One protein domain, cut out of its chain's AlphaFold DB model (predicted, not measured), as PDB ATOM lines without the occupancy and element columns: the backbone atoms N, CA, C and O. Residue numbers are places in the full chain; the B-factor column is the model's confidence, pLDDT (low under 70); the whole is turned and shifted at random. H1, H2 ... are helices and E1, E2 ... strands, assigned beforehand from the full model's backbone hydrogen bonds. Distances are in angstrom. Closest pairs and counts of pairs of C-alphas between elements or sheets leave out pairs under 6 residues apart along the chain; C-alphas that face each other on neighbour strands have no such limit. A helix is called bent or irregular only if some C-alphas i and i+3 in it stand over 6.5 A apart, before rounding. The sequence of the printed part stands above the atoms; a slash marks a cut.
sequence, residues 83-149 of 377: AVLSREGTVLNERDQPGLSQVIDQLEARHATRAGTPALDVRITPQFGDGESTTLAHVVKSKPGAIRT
ATOM      1  N   ALA A  83      14.838 -49.231  21.675       95.44
ATOM      2  CA  ALA A  83      15.146 -48.342  22.789       95.44
ATOM      3  C   ALA A  83      16.553 -48.649  23.309       95.44
ATOM      4  O   ALA A  83      16.866 -49.811  23.575       95.44
ATOM      5  N   VAL A  84      17.381 -47.625  23.506       96.12
ATOM      6  CA  VAL A  84      18.667 -47.768  24.199       96.12
ATOM      7  C   VAL A  84      18.455 -47.502  25.686       96.12
ATOM      8  O   VAL A  84      17.896 -46.479  26.079       96.12
ATOM      9  N   LEU A  85      18.857 -48.454  26.524       96.25
ATOM     10  CA  LEU A  85      18.621 -48.441  27.962       96.25
ATOM     11  C   LEU A  85      19.932 -48.313  28.735       96.25
ATOM     12  O   LEU A  85      20.962 -48.853  28.328       96.25
ATOM     13  N   SER A  86      19.876 -47.656  29.887       95.69
ATOM     14  CA  SER A  86      20.946 -47.624  30.879       95.69
ATOM     15  C   SER A  86      21.127 -48.985  31.545       95.69
ATOM     16  O   SER A  86      20.300 -49.898  31.395       95.69
ATOM     17  N   ARG A  87      22.171 -49.112  32.365       93.81
ATOM     18  CA  ARG A  87      22.404 -50.340  33.124       93.81
ATOM     19  C   ARG A  87      21.293 -50.650  34.130       93.81
ATOM     20  O   ARG A  87      21.108 -51.816  34.458       93.81
ATOM     21  N   GLU A  88      20.515 -49.666  34.575       93.19
ATOM     22  CA  GLU A  88      19.336 -49.804  35.449       93.19
ATOM     23  C   GLU A  88      18.025 -49.977  34.665       93.19
ATOM     24  O   GLU A  88      16.973 -50.176  35.267       93.19
ATOM     25  N   GLY A  89      18.067 -49.923  33.330       94.00
ATOM     26  CA  GLY A  89      16.894 -50.076  32.466       94.00
ATOM     27  C   GLY A  89      16.138 -48.776  32.169       94.00
ATOM     28  O   GLY A  89      15.036 -48.834  31.625       94.00
ATOM     29  N   THR A  90      16.699 -47.610  32.501       94.81
ATOM     30  CA  THR A  90      16.109 -46.311  32.127       94.81
ATOM     31  C   THR A  90      16.404 -45.987  30.665       94.81
ATOM     32  O   THR A  90      17.455 -46.361  30.159       94.81
ATOM     33  N   VAL A  91      15.490 -45.316  29.962       95.69
ATOM     34  CA  VAL A  91      15.703 -44.961  28.549       95.69
ATOM     35  C   VAL A  91      16.750 -43.854  28.446       95.69
ATOM     36  O   VAL A  91      16.548 -42.770  28.991       95.69
ATOM     37  N   LEU A  92      17.830 -44.119  27.715       95.12
ATOM     38  CA  LEU A  92      18.834 -43.121  27.357       95.12
ATOM     39  C   LEU A  92      18.361 -42.366  26.121       95.12
ATOM     40  O   LEU A  92      17.922 -42.972  25.145       95.12
ATOM     41  N   ASN A  93      18.411 -41.041  26.178       91.44
ATOM     42  CA  ASN A  93      17.908 -40.196  25.106       91.44
ATOM     43  C   ASN A  93      18.623 -38.841  25.089       91.44
ATOM     44  O   ASN A  93      19.163 -38.395  26.097       91.44
ATOM     45  N   GLU A  94      18.572 -38.152  23.950       86.44
ATOM     46  CA  GLU A  94      19.273 -36.876  23.762       86.44
ATOM     47  C   GLU A  94      18.771 -35.747  24.671       86.44
ATOM     48  O   GLU A  94      19.488 -34.783  24.928       86.44
ATOM     49  N   ARG A  95      17.521 -35.831  25.144       87.56
ATOM     50  CA  ARG A  95      16.933 -34.799  26.003       87.56
ATOM     51  C   ARG A  95      17.554 -34.835  27.397       87.56
ATOM     52  O   ARG A  95      17.830 -33.774  27.951       87.56
ATOM     53  N   ASP A  96      17.750 -36.028  27.949       87.06
ATOM     54  CA  ASP A  96      18.274 -36.212  29.303       87.06
ATOM     55  C   ASP A  96      19.799 -36.433  29.327       87.06
ATOM     56  O   ASP A  96      20.435 -36.143  30.342       87.06
ATOM     57  N   GLN A  97      20.377 -36.945  28.231       90.25
ATOM     58  CA  GLN A  97      21.814 -37.185  28.028       90.25
ATOM     59  C   GLN A  97      22.252 -36.755  26.614       90.25
ATOM     60  O   GLN A  97      22.537 -37.597  25.754       90.25
ATOM     61  N   PRO A  98      22.322 -35.444  26.325       87.75
ATOM     62  CA  PRO A  98      22.685 -34.944  24.997       87.75
ATOM     63  C   PRO A  98      24.098 -35.345  24.552       87.75
ATOM     64  O   PRO A  98      24.406 -35.278  23.366       87.75
ATOM     65  N   GLY A  99      24.978 -35.747  25.477       86.88
ATOM     66  CA  GLY A  99      26.319 -36.231  25.148       86.88
ATOM     67  C   GLY A  99      26.337 -37.636  24.537       86.88
ATOM     68  O   GLY A  99      27.364 -38.039  23.990       86.88
ATOM     69  N   LEU A 100      25.223 -38.375  24.611       91.88
ATOM     70  CA  LEU A 100      25.123 -39.760  24.148       91.88
ATOM     71  C   LEU A 100      24.466 -39.935  22.778       91.88
ATOM     72  O   LEU A 100      24.493 -41.057  22.283       91.88
ATOM     73  N   SER A 101      23.930 -38.885  22.149       89.88
ATOM     74  CA  SER A 101      23.246 -38.947  20.843       89.88
ATOM     75  C   SER A 101      23.940 -39.859  19.828       89.88
ATOM     76  O   SER A 101      23.405 -40.879  19.413       89.88
ATOM     77  N   GLN A 102      25.204 -39.560  19.530       89.31
ATOM     78  CA  GLN A 102      26.003 -40.316  18.568       89.31
ATOM     79  C   GLN A 102      26.199 -41.784  18.990       89.31
ATOM     80  O   GLN A 102      26.214 -42.685  18.154       89.31
ATOM     81  N   VAL A 103      26.363 -42.042  20.292       92.00
ATOM     82  CA  VAL A 103      26.516 -43.403  20.826       92.00
ATOM     83  C   VAL A 103      25.210 -44.179  20.664       92.00
ATOM     84  O   VAL A 103      25.242 -45.328  20.232       92.00
ATOM     85  N   ILE A 104      24.072 -43.551  20.965       93.06
ATOM     86  CA  ILE A 104      22.732 -44.123  20.794       93.06
ATOM     87  C   ILE A 104      22.507 -44.480  19.320       93.06
ATOM     88  O   ILE A 104      22.232 -45.643  19.024       93.06
ATOM     89  N   ASP A 105      22.749 -43.542  18.403       91.38
ATOM     90  CA  ASP A 105      22.578 -43.753  16.962       91.38
ATOM     91  C   ASP A 105      23.434 -44.917  16.443       91.38
ATOM     92  O   ASP A 105      22.961 -45.785  15.704       91.38
ATOM     93  N   GLN A 106      24.704 -44.985  16.858       91.62
ATOM     94  CA  GLN A 106      25.598 -46.072  16.457       91.62
ATOM     95  C   GLN A 106      25.168 -47.426  17.024       91.62
ATOM     96  O   GLN A 106      25.318 -48.447  16.346       91.62
ATOM     97  N   LEU A 107      24.649 -47.462  18.253       93.25
ATOM     98  CA  LEU A 107      24.141 -48.691  18.857       93.25
ATOM     99  C   LEU A 107      22.893 -49.186  18.127       93.25
ATOM    100  O   LEU A 107      22.821 -50.371  17.791       93.25
ATOM    101  N   GLU A 108      21.949 -48.298  17.827       93.00
ATOM    102  CA  GLU A 108      20.756 -48.637  17.053       93.00
ATOM    103  C   GLU A 108      21.130 -49.143  15.659       93.00
ATOM    104  O   GLU A 108      20.731 -50.246  15.278       93.00
ATOM    105  N   ALA A 109      21.987 -48.416  14.937       91.19
ATOM    106  CA  ALA A 109      22.430 -48.798  13.599       91.19
ATOM    107  C   ALA A 109      23.119 -50.174  13.562       91.19
ATOM    108  O   ALA A 109      22.949 -50.930  12.606       91.19
ATOM    109  N   ARG A 110      23.896 -50.522  14.597       91.25
ATOM    110  CA  ARG A 110      24.664 -51.780  14.647       91.25
ATOM    111  C   ARG A 110      23.892 -52.962  15.226       91.25
ATOM    112  O   ARG A 110      24.255 -54.107  14.939       91.25
ATOM    113  N   HIS A 111      22.898 -52.718  16.082       92.31
ATOM    114  CA  HIS A 111      22.317 -53.766  16.924       92.31
ATOM    115  C   HIS A 111      20.788 -53.842  16.919       92.31
ATOM    116  O   HIS A 111      20.263 -54.811  17.470       92.31
ATOM    117  N   ALA A 112      20.059 -52.922  16.276       92.19
ATOM    118  CA  ALA A 112      18.591 -52.949  16.254       92.19
ATOM    119  C   ALA A 112      18.026 -54.299  15.779       92.19
ATOM    120  O   ALA A 112      17.151 -54.873  16.426       92.19
ATOM    121  N   THR A 113      18.564 -54.864  14.694       89.94
ATOM    122  CA  THR A 113      18.103 -56.150  14.138       89.94
ATOM    123  C   THR A 113      18.400 -57.357  15.029       89.94
ATOM    124  O   THR A 113      17.735 -58.376  14.884       89.94
ATOM    125  N   ARG A 114      19.352 -57.254  15.969       89.19
ATOM    126  CA  ARG A 114      19.600 -58.286  16.997       89.19
ATOM    127  C   ARG A 114      18.753 -58.071  18.245       89.19
ATOM    128  O   ARG A 114      18.394 -59.032  18.915       89.19
ATOM    129  N   ALA A 115      18.461 -56.814  18.568       91.62
ATOM    130  CA  ALA A 115      17.676 -56.440  19.734       91.62
ATOM    131  C   ALA A 115      16.173 -56.705  19.545       91.62
ATOM    132  O   ALA A 115      15.460 -56.903  20.527       91.62
ATOM    133  N   GLY A 116      15.683 -56.674  18.303       91.75
ATOM    134  CA  GLY A 116      14.285 -56.906  17.949       91.75
ATOM    135  C   GLY A 116      14.138 -57.761  16.693       91.75
ATOM    136  O   GLY A 116      15.081 -58.391  16.235       91.75
ATOM    137  N   THR A 117      12.938 -57.780  16.114       91.94
ATOM    138  CA  THR A 117      12.691 -58.459  14.831       91.94
ATOM    139  C   THR A 117      12.448 -57.404  13.754       91.94
ATOM    140  O   THR A 117      11.500 -56.628  13.907       91.94
ATOM    141  N   PRO A 118      13.257 -57.343  12.681       93.81
ATOM    142  CA  PRO A 118      12.995 -56.435  11.570       93.81
ATOM    143  C   PRO A 118      11.661 -56.756  10.886       93.81
ATOM    144  O   PRO A 118      11.216 -57.903  10.854       93.81
ATOM    145  N   ALA A 119      11.010 -55.728  10.339       94.75
ATOM    146  CA  ALA A 119       9.909 -55.952   9.406       94.75
ATOM    147  C   ALA A 119      10.473 -56.386   8.052       94.75
ATOM    148  O   ALA A 119      11.574 -55.979   7.679       94.75
ATOM    149  N   LEU A 120       9.695 -57.164   7.305       96.56
ATOM    150  CA  LEU A 120      10.002 -57.532   5.928       96.56
ATOM    151  C   LEU A 120       8.785 -57.224   5.071       96.56
ATOM    152  O   LEU A 120       7.760 -57.892   5.199       96.56
ATOM    153  N   ASP A 121       8.920 -56.232   4.200       96.75
ATOM    154  CA  ASP A 121       7.888 -55.877   3.233       96.75
ATOM    155  C   ASP A 121       8.275 -56.372   1.838       96.75
ATOM    156  O   ASP A 121       9.456 -56.417   1.489       96.75
ATOM    157  N   VAL A 122       7.279 -56.671   1.006       96.50
ATOM    158  CA  VAL A 122       7.449 -56.733  -0.451       96.50
ATOM    159  C   VAL A 122       6.813 -55.500  -1.060       96.50
ATOM    160  O   VAL A 122       5.652 -55.189  -0.781       96.50
ATOM    161  N   ARG A 123       7.578 -54.792  -1.892       96.12
ATOM    162  CA  ARG A 123       7.141 -53.571  -2.569       96.12
ATOM    163  C   ARG A 123       7.225 -53.717  -4.080       96.12
ATOM    164  O   ARG A 123       8.142 -54.365  -4.581       96.12
ATOM    165  N   ILE A 124       6.294 -53.078  -4.777       95.44
ATOM    166  CA  ILE A 124       6.445 -52.722  -6.187       95.44
ATOM    167  C   ILE A 124       7.342 -51.493  -6.233       95.44
ATOM    168  O   ILE A 124       7.042 -50.485  -5.598       95.44
ATOM    169  N   THR A 125       8.455 -51.588  -6.950       95.06
ATOM    170  CA  THR A 125       9.466 -50.529  -7.039       95.06
ATOM    171  C   THR A 125       9.860 -50.329  -8.501       95.06
ATOM    172  O   THR A 125       9.981 -51.329  -9.220       95.06
ATOM    173  N   PRO A 126      10.064 -49.081  -8.965       93.06
ATOM    174  CA  PRO A 126      10.532 -48.840 -10.321       93.06
ATOM    175  C   PRO A 126      11.872 -49.532 -10.530       93.06
ATOM    176  O   PRO A 126      12.772 -49.464  -9.693       93.06
ATOM    177  N   GLN A 127      12.016 -50.196 -11.667       89.69
ATOM    178  CA  GLN A 127      13.268 -50.840 -12.036       89.69
ATOM    179  C   GLN A 127      14.338 -49.794 -12.411       89.69
ATOM    180  O   GLN A 127      15.529 -50.032 -12.221       89.69
ATOM    181  N   PHE A 128      13.904 -48.628 -12.910       86.94
ATOM    182  CA  PHE A 128      14.724 -47.471 -13.270       86.94
ATOM    183  C   PHE A 128      14.009 -46.172 -12.857       86.94
ATOM    184  O   PHE A 128      12.784 -46.104 -12.913       86.94
ATOM    185  N   GLY A 129      14.771 -45.130 -12.512       83.44
ATOM    186  CA  GLY A 129      14.230 -43.814 -12.140       83.44
ATOM    187  C   GLY A 129      13.790 -43.702 -10.674       83.44
ATOM    188  O   GLY A 129      14.103 -44.560  -9.852       83.44
ATOM    189  N   ASP A 130      13.092 -42.615 -10.353       82.75
ATOM    190  CA  ASP A 130      12.676 -42.186  -9.009       82.75
ATOM    191  C   ASP A 130      11.162 -42.327  -8.761       82.75
ATOM    192  O   ASP A 130      10.603 -41.675  -7.881       82.75
ATOM    193  N   GLY A 131      10.492 -43.192  -9.530       84.69
ATOM    194  CA  GLY A 131       9.064 -43.467  -9.365       84.69
ATOM    195  C   GLY A 131       8.692 -43.973  -7.960       84.69
ATOM    196  O   GLY A 131       9.515 -44.487  -7.195       84.69
ATOM    197  N   GLU A 132       7.418 -43.832  -7.611       89.62
ATOM    198  CA  GLU A 132       6.926 -44.170  -6.276       89.62
ATOM    199  C   GLU A 132       6.924 -45.687  -6.037       89.62
ATOM    200  O   GLU A 132       6.594 -46.472  -6.922       89.62
ATOM    201  N   SER A 133       7.295 -46.119  -4.830       92.88
ATOM    202  CA  SER A 133       7.197 -47.529  -4.435       92.88
ATOM    203  C   SER A 133       5.949 -47.783  -3.599       92.88
ATOM    204  O   SER A 133       5.721 -47.092  -2.606       92.88
ATOM    205  N   THR A 134       5.203 -48.839  -3.917       93.62
ATOM    206  CA  THR A 134       3.984 -49.229  -3.190       93.62
ATOM    207  C   THR A 134       4.208 -50.537  -2.441       93.62
ATOM    208  O   THR A 134       4.759 -51.492  -2.986       93.62
ATOM    209  N   THR A 135       3.792 -50.603  -1.175       95.81
ATOM    210  CA  THR A 135       3.887 -51.842  -0.388       95.81
ATOM    211  C   THR A 135       2.750 -52.787  -0.749       95.81
ATOM    212  O   THR A 135       1.589 -52.413  -0.636       95.81
ATOM    213  N   LEU A 136       3.092 -54.011  -1.150       94.56
ATOM    214  CA  LEU A 136       2.130 -55.062  -1.486       94.56
ATOM    215  C   LEU A 136       1.826 -55.985  -0.315       94.56
ATOM    216  O   LEU A 136       0.695 -56.433  -0.150       94.56
ATOM    217  N   ALA A 137       2.845 -56.309   0.479       95.50
ATOM    218  CA  ALA A 137       2.703 -57.270   1.558       95.50
ATOM    219  C   ALA A 137       3.647 -56.966   2.715       95.50
ATOM    220  O   ALA A 137       4.828 -56.693   2.510       95.50
ATOM    221  N   HIS A 138       3.121 -57.109   3.929       96.19
ATOM    222  CA  HIS A 138       3.899 -57.187   5.160       96.19
ATOM    223  C   HIS A 138       4.166 -58.664   5.465       96.19
ATOM    224  O   HIS A 138       3.331 -59.345   6.061       96.19
ATOM    225  N   VAL A 139       5.310 -59.174   5.011       96.38
ATOM    226  CA  VAL A 139       5.701 -60.589   5.134       96.38
ATOM    227  C   VAL A 139       6.076 -60.927   6.574       96.38
ATOM    228  O   VAL A 139       5.687 -61.968   7.096       96.38
ATOM    229  N   VAL A 140       6.808 -60.025   7.232       95.69
ATOM    230  CA  VAL A 140       7.174 -60.144   8.648       95.69
ATOM    231  C   VAL A 140       6.809 -58.851   9.358       95.69
ATOM    232  O   VAL A 140       7.184 -57.761   8.927       95.69
ATOM    233  N   LYS A 141       6.089 -58.972  10.476       93.44
ATOM    234  CA  LYS A 141       5.763 -57.843  11.352       93.44
ATOM    235  C   LYS A 141       6.948 -57.546  12.267       93.44
ATOM    236  O   LYS A 141       7.453 -58.462  12.917       93.44
ATOM    237  N   SER A 142       7.350 -56.278  12.367       93.56
ATOM    238  CA  SER A 142       8.436 -55.903  13.272       93.56
ATOM    239  C   SER A 142       8.055 -56.111  14.737       93.56
ATOM    240  O   SER A 142       6.903 -55.926  15.146       93.56
ATOM    241  N   LYS A 143       9.057 -56.466  15.543       94.44
ATOM    242  CA  LYS A 143       8.983 -56.451  17.006       94.44
ATOM    243  C   LYS A 143      10.016 -55.456  17.527       94.44
ATOM    244  O   LYS A 143      11.185 -55.608  17.167       94.44
ATOM    245  N   PRO A 144       9.615 -54.457  18.335       94.56
ATOM    246  CA  PRO A 144      10.561 -53.525  18.929       94.56
ATOM    247  C   PRO A 144      11.624 -54.246  19.754       94.56
ATOM    248  O   PRO A 144      11.330 -55.256  20.394       94.56
ATOM    249  N   GLY A 145      12.839 -53.709  19.725       93.31
ATOM    250  CA  GLY A 145      13.964 -54.207  20.504       93.31
ATOM    251  C   GLY A 145      14.348 -53.280  21.649       93.31
ATOM    252  O   GLY A 145      13.928 -52.122  21.708       93.31
ATOM    253  N   ALA A 146      15.196 -53.780  22.542       94.44
ATOM    254  CA  ALA A 146      15.869 -52.963  23.542       94.44
ATOM    255  C   ALA A 146      17.358 -53.313  23.599       94.44
ATOM    256  O   ALA A 146      17.724 -54.485  23.686       94.44
ATOM    257  N   ILE A 147      18.214 -52.295  23.570       95.38
ATOM    258  CA  ILE A 147      19.664 -52.418  23.723       95.38
ATOM    259  C   ILE A 147      20.005 -51.966  25.135       95.38
ATOM    260  O   ILE A 147      19.923 -50.779  25.439       95.38
ATOM    261  N   ARG A 148      20.390 -52.896  26.011       95.06
ATOM    262  CA  ARG A 148      20.867 -52.541  27.349       95.06
ATOM    263  C   ARG A 148      22.352 -52.204  27.302       95.06
ATOM    264  O   ARG A 148      23.168 -53.019  26.869       95.06
ATOM    265  N   THR A 149      22.680 -51.005  27.758       96.06
ATOM    266  CA  THR A 149      24.053 -50.525  27.899       96.06
ATOM    267  C   THR A 149      24.536 -50.670  29.335       96.06
ATOM    268  O   THR A 149      23.771 -50.982  30.249       96.06
TER     269      THR A 149
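Overview. This is residues 83 to 149 of the 377 residues of an uncharacterized protein of Streptomyces parvus (UniProt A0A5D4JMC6). A long hairpin arm, E2 and E3, reaches away from a small head where helix H1 packs on the short parallel strand pair E1 and E4. The 67 printed residues run E1, H1, E2, E3, E4, mixed in class; E2 and E3 are antiparallel. The whole is only just loose, close to extended, with radius of gyration of the C-alphas 16.4 A and spans of 46 by 24 by 18 A.

Arrangement. Begin at E1, residues 83 to 85, parallel to E4, residues 145 to 148; N 85 and O 147 are 2.8 A apart. In H1, residues 98 to 115, irregular with C-alphas 110 and 113 7.9 A apart, 10 of 14 O i to N i+4 pairs are within hydrogen-bond range. Its closest C-alphas to E4 are Ala 115 and Gly 145, 4.4 A. In the hairpin of E2, residues 119 to 126, and E3, residues 134 to 140, N 122 and O 137 are 2.9 A apart. E1 is apart from both.

Along the chain. Find C-alpha 83, where E1 begins, at (15.146, -48.342, 22.789). H1 measures 22.7 A, E2 21.0 A, E3 16.4 A. E4 ends at C-alpha 148, (20.867, -52.541, 27.349).

Size, cuts and confidence. The farthest C-alphas, Glu 88 and Phe 128, are 49.0 A apart. Link E1 to H1 is long. The printed part has no cut; no printed residue is under 70 in pLDDT.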